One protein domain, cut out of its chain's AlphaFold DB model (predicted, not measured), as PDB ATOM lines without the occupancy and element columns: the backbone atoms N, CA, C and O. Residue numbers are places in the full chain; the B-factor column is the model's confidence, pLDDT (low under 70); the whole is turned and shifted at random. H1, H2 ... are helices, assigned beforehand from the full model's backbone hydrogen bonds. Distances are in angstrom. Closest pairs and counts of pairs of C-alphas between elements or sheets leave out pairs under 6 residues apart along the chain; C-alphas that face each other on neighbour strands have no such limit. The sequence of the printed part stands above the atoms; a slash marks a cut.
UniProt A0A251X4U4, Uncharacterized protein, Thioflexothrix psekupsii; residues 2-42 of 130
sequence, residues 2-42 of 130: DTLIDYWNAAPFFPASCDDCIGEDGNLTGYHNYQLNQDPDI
ATOM      1  N   ASP A   2     -50.323  -2.768 -23.507       77.94
ATOM      2  CA  ASP A   2     -50.120  -2.965 -24.956       77.94
ATOM      3  C   ASP A   2     -49.457  -1.793 -25.691       77.94
ATOM      4  O   ASP A   2     -48.491  -1.989 -26.416       77.94
ATOM      5  N   THR A   3     -49.877  -0.548 -25.428       82.38
ATOM      6  CA  THR A   3     -49.273   0.636 -26.069       82.38
ATOM      7  C   THR A   3     -47.776   0.773 -25.784       82.38
ATOM      8  O   THR A   3     -47.026   1.202 -26.656       82.38
ATOM      9  N   LEU A   4     -47.325   0.422 -24.573       84.88
ATOM     10  CA  LEU A   4     -45.902   0.456 -24.226       84.88
ATOM     11  C   LEU A   4     -45.160  -0.704 -24.890       84.88
ATOM     12  O   LEU A   4     -44.065  -0.501 -25.409       84.88
ATOM     13  N   ILE A   5     -45.760  -1.895 -24.915       88.12
ATOM     14  CA  ILE A   5     -45.165  -3.071 -25.556       88.12
ATOM     15  C   ILE A   5     -44.957  -2.822 -27.049       88.12
ATOM     16  O   ILE A   5     -43.862  -3.066 -27.556       88.12
ATOM     17  N   ASP A   6     -45.960  -2.277 -27.728       91.31
ATOM     18  CA  ASP A   6     -45.878  -1.959 -29.150       91.31
ATOM     19  C   ASP A   6     -44.865  -0.845 -29.416       91.31
ATOM     20  O   ASP A   6     -43.999  -0.984 -30.280       91.31
ATOM     21  N   TYR A   7     -44.925   0.248 -28.644       93.31
ATOM     22  CA  TYR A   7     -44.031   1.395 -28.823       93.31
ATOM     23  C   TYR A   7     -42.553   1.009 -28.690       93.31
ATOM     24  O   TYR A   7     -41.722   1.448 -29.486       93.31
ATOM     25  N   TRP A   8     -42.226   0.173 -27.703       94.12
ATOM     26  CA  TRP A   8     -40.858  -0.283 -27.452       94.12
ATOM     27  C   TRP A   8     -40.469  -1.536 -28.250       94.12
ATOM     28  O   TRP A   8     -39.336  -1.998 -28.114       94.12
ATOM     29  N   ASN A   9     -41.372  -2.089 -29.072       94.81
ATOM     30  CA  ASN A   9     -41.211  -3.398 -29.713       94.81
ATOM     31  C   ASN A   9     -40.780  -4.475 -28.697       94.81
ATOM     32  O   ASN A   9     -39.825  -5.222 -28.914       94.81
ATOM     33  N   ALA A  10     -41.452  -4.499 -27.544       91.88
ATOM     34  CA  ALA A  10     -41.078  -5.339 -26.416       91.88
ATOM     35  C   ALA A  10     -41.675  -6.754 -26.484       91.88
ATOM     36  O   ALA A  10     -41.236  -7.631 -25.745       91.88
ATOM     37  N   ALA A  11     -42.640  -6.996 -27.378       90.50
ATOM     38  CA  ALA A  11     -43.303  -8.293 -27.517       90.50
ATOM     39  C   ALA A  11     -42.323  -9.481 -27.661       90.50
ATOM     40  O   ALA A  11     -42.529 -10.486 -26.986       90.50
ATOM     41  N   PRO A  12     -41.213  -9.385 -28.430       93.12
ATOM     42  CA  PRO A  12     -40.250 -10.482 -28.550       93.12
ATOM     43  C   PRO A  12     -39.494 -10.841 -27.259       93.12
ATOM     44  O   PRO A  12     -38.826 -11.872 -27.234       93.12
ATOM     45  N   PHE A  13     -39.550 -10.010 -26.210       91.12
ATOM     46  CA  PHE A  13     -38.941 -10.327 -24.912       91.12
ATOM     47  C   PHE A  13     -39.821 -11.230 -24.042       91.12
ATOM     48  O   PHE A  13     -39.317 -11.795 -23.071       91.12
ATOM     49  N   PHE A  14     -41.102 -11.394 -24.381       92.62
ATOM     50  CA  PHE A  14     -41.983 -12.331 -23.695       92.62
ATOM     51  C   PHE A  14     -41.900 -13.713 -24.362       92.62
ATOM     52  O   PHE A  14     -42.055 -13.819 -25.583       92.62
ATOM     53  N   PRO A  15     -41.633 -14.789 -23.600       94.31
ATOM     54  CA  PRO A  15     -41.566 -16.137 -24.154       94.31
ATOM     55  C   PRO A  15     -42.901 -16.561 -24.774       94.31
ATOM     56  O   PRO A  15     -43.943 -16.440 -24.141       94.31
ATOM     57  N   ALA A  16     -42.865 -17.145 -25.974       92.94
ATOM     58  CA  ALA A  16     -44.075 -17.624 -26.655       92.94
ATOM     59  C   ALA A  16     -44.813 -18.747 -25.895       92.94
ATOM     60  O   ALA A  16     -45.973 -19.010 -26.174       92.94
ATOM     61  N   SER A  17     -44.133 -19.418 -24.962       95.12
ATOM     62  CA  SER A  17     -44.679 -20.450 -24.071       95.12
ATOM     63  C   SER A  17     -45.293 -19.896 -22.781       95.12
ATOM     64  O   SER A  17     -45.613 -20.667 -21.879       95.12
ATOM     65  N   CYS A  18     -45.387 -18.574 -22.646       95.38
ATOM     66  CA  CYS A  18     -45.924 -17.901 -21.477       95.38
ATOM     67  C   CYS A  18     -47.275 -17.268 -21.822       95.38
ATOM     68  O   CYS A  18     -47.346 -16.104 -22.214       95.38
ATOM     69  N   ASP A  19     -48.338 -18.056 -21.680       90.62
ATOM     70  CA  ASP A  19     -49.688 -17.666 -22.109       90.62
ATOM     71  C   ASP A  19     -50.293 -16.528 -21.265       90.62
ATOM     72  O   ASP A  19     -51.166 -15.813 -21.746       90.62
ATOM     73  N   ASP A  20     -49.801 -16.337 -20.037       92.00
ATOM     74  CA  ASP A  20     -50.281 -15.343 -19.062       92.00
ATOM     75  C   ASP A  20     -49.131 -14.451 -18.552       92.00
ATOM     76  O   ASP A  20     -48.989 -14.146 -17.374       92.00
ATOM     77  N   CYS A  21     -48.204 -14.088 -19.442       93.19
ATOM     78  CA  CYS A  21     -47.050 -13.259 -19.073       93.19
ATOM     79  C   CYS A  21     -47.445 -11.851 -18.605       93.19
ATOM     80  O   CYS A  21     -46.788 -11.261 -17.745       93.19
ATOM     81  N   ILE A  22     -48.508 -11.317 -19.195       92.62
ATOM     82  CA  ILE A  22     -49.110 -10.040 -18.835       92.62
ATOM     83  C   ILE A  22     -50.546 -10.375 -18.461       92.62
ATOM     84  O   ILE A  22     -51.308 -10.783 -19.336       92.62
ATOM     85  N   GLY A  23     -50.876 -10.230 -17.180       90.31
ATOM     86  CA  GLY A  23     -52.213 -10.529 -16.680       90.31
ATOM     87  C   GLY A  23     -53.270  -9.606 -17.286       90.31
ATOM     88  O   GLY A  23     -52.957  -8.568 -17.881       90.31
ATOM     89  N   GLU A  24     -54.546  -9.950 -17.104       89.81
ATOM     90  CA  GLU A  24     -55.672  -9.103 -17.538       89.81
ATOM     91  C   GLU A  24     -55.656  -7.710 -16.873       89.81
ATOM     92  O   GLU A  24     -56.132  -6.729 -17.447       89.81
ATOM     93  N   ASP A  25     -55.063  -7.618 -15.682       87.44
ATOM     94  CA  ASP A  25     -54.784  -6.390 -14.928       87.44
ATOM     95  C   ASP A  25     -53.608  -5.568 -15.506       87.44
ATOM     96  O   ASP A  25     -53.383  -4.416 -15.126       87.44
ATOM     97  N   GLY A  26     -52.873  -6.129 -16.467       88.25
ATOM     98  CA  GLY A  26     -51.672  -5.555 -17.062       88.25
ATOM     99  C   GLY A  26     -50.403  -5.745 -16.228       88.25
ATOM    100  O   GLY A  26     -49.359  -5.216 -16.621       88.25
ATOM    101  N   ASN A  27     -50.463  -6.475 -15.111       90.00
ATOM    102  CA  ASN A  27     -49.316  -6.758 -14.257       90.00
ATOM    103  C   ASN A  27     -48.450  -7.883 -14.839       90.00
ATOM    104  O   ASN A  27     -48.891  -8.729 -15.614       90.00
ATOM    105  N   LEU A  28     -47.182  -7.913 -14.426       92.69
ATOM    106  CA  LEU A  28     -46.209  -8.926 -14.853       92.69
ATOM    107  C   LEU A  28     -46.056 -10.075 -13.844       92.69
ATOM    108  O   LEU A  28     -45.058 -10.792 -13.872       92.69
ATOM    109  N   THR A  29     -47.004 -10.256 -12.918       95.88
ATOM    110  CA  THR A  29     -46.946 -11.325 -11.904       95.88
ATOM    111  C   THR A  29     -46.849 -12.705 -12.559       95.88
ATOM    112  O   THR A  29     -45.970 -13.492 -12.200       95.88
ATOM    113  N   GLY A  30     -47.643 -12.951 -13.607       96.00
ATOM    114  CA  GLY A  30     -47.585 -14.184 -14.392       96.00
ATOM    115  C   GLY A  30     -46.238 -14.407 -15.091       96.00
ATOM    116  O   GLY A  30     -45.716 -15.524 -15.077       96.00
ATOM    117  N   TYR A  31     -45.581 -13.351 -15.588       95.56
ATOM    118  CA  TYR A  31     -44.217 -13.466 -16.116       95.56
ATOM    119  C   TYR A  31     -43.195 -13.868 -15.042       95.56
ATOM    120  O   TYR A  31     -42.348 -14.727 -15.291       95.56
ATOM    121  N   HIS A  32     -43.280 -13.315 -13.829       96.56
ATOM    122  CA  HIS A  32     -42.375 -13.698 -12.741       96.56
ATOM    123  C   HIS A  32     -42.614 -15.139 -12.262       96.56
ATOM    124  O   HIS A  32     -41.644 -15.867 -12.039       96.56
ATOM    125  N   ASN A  33     -43.875 -15.587 -12.183       96.62
ATOM    126  CA  ASN A  33     -44.207 -17.000 -11.962       96.62
ATOM    127  C   ASN A  33     -43.595 -17.881 -13.061       96.62
ATOM    128  O   ASN A  33     -42.949 -18.889 -12.771       96.62
ATOM    129  N   TYR A  34     -43.751 -17.497 -14.332       96.38
ATOM    130  CA  TYR A  34     -43.164 -18.223 -15.456       96.38
ATOM    131  C   TYR A  34     -41.645 -18.364 -15.298       96.38
ATOM    132  O   TYR A  34     -41.135 -19.480 -15.387       96.38
ATOM    133  N   GLN A  35     -40.928 -17.271 -15.011       95.44
ATOM    134  CA  GLN A  35     -39.473 -17.284 -14.809       95.44
ATOM    135  C   GLN A  35     -39.057 -18.223 -13.671       95.44
ATOM    136  O   GLN A  35     -38.167 -19.052 -13.852       95.44
ATOM    137  N   LEU A  36     -39.733 -18.139 -12.522       96.69
ATOM    138  CA  LEU A  36     -39.483 -19.013 -11.375       96.69
ATOM    139  C   LEU A  36     -39.824 -20.484 -11.676       96.69
ATOM    140  O   LEU A  36     -39.240 -21.379 -11.067       96.69
ATOM    141  N   ASN A  37     -40.716 -20.771 -12.621       95.94
ATOM    142  CA  ASN A  37     -41.017 -22.137 -13.056       95.94
ATOM    143  C   ASN A  37     -40.010 -22.708 -14.066       95.94
ATOM    144  O   ASN A  37     -39.917 -23.928 -14.183       95.94
ATOM    145  N   GLN A  38     -39.259 -21.866 -14.787       96.00
ATOM    146  CA  GLN A  38     -38.281 -22.349 -15.771       96.00
ATOM    147  C   GLN A  38     -37.007 -22.902 -15.135       96.00
ATOM    148  O   GLN A  38     -36.394 -23.811 -15.691       96.00
ATOM    149  N   ASP A  39     -36.600 -22.352 -13.992       94.94
ATOM    150  CA  ASP A  39     -35.335 -22.703 -13.355       94.94
ATOM    151  C   ASP A  39     -35.504 -22.786 -11.827       94.94
ATOM    152  O   ASP A  39     -35.851 -21.781 -11.191       94.94
ATOM    153  N   PRO A  40     -35.279 -23.965 -11.213       93.88
ATOM    154  CA  PRO A  40     -35.385 -24.136  -9.769       93.88
ATOM    155  C   PRO A  40     -34.330 -23.344  -8.976       93.88
ATOM    156  O   PRO A  40     -34.570 -23.065  -7.801       93.88
ATOM    157  N   ASP A  41     -33.216 -22.940  -9.591       93.19
ATOM    158  CA  ASP A  41     -32.112 -22.245  -8.921       93.19
ATOM    159  C   ASP A  41     -32.282 -20.716  -8.903       93.19
ATOM    160  O   ASP A  41     -31.615 -20.017  -8.129       93.19
ATOM    161  N   ILE A  42     -33.206 -20.172  -9.705       93.25
ATOM    162  CA  ILE A  42     -33.517 -18.739  -9.693       93.25
ATOM    163  C   ILE A  42     -34.254 -18.366  -8.402       93.25
ATOM    164  O   ILE A  42     -35.232 -18.998  -7.993       93.25
TER     165      ILE A  42
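This is residues 2 to 42 of the 130 residues of an uncharacterized protein of Thioflexothrix psekupsii (UniProt A0A251X4U4). There is little regular structure here: a long winding stretch with no named element, residues 8 to 28, joins two separate helices, with short H1 at one end of an elongated shape and H2 toward the other. Residues 36 to 42 stick out at H2's end. The printed part has 41 residues, of which 16 are in the named helices, H1 then H2; the class is all helix, with no named strand. It is only just loose, close to compact, with a radius of gyration of the C-alphas of 11.0 A and spans of 33 by 20 by 15 A.

H2, residues 29 to 38, is the longest helix. It is apart from H1, residues 2 to 7, with no C-alpha of the one within 8 A of the other. In both helices every O i to N i+4 pair is within hydrogen-bond range.

H2 measures 14.5 A, from C-alpha 29 at (-46.946, -11.325, -11.904) to C-alpha 38 at (-38.281, -22.349, -15.771). H1 measures 8.4 A, beginning at C-alpha 2 at (-50.120, -2.965, -24.956).

The C-alphas farthest apart, of Thr 3 and Asp 41, are 33.3 A apart. The link from H1 to H2 is long, 21 residues. The printed part has no cut, and no printed residue is under 70 in pLDDT.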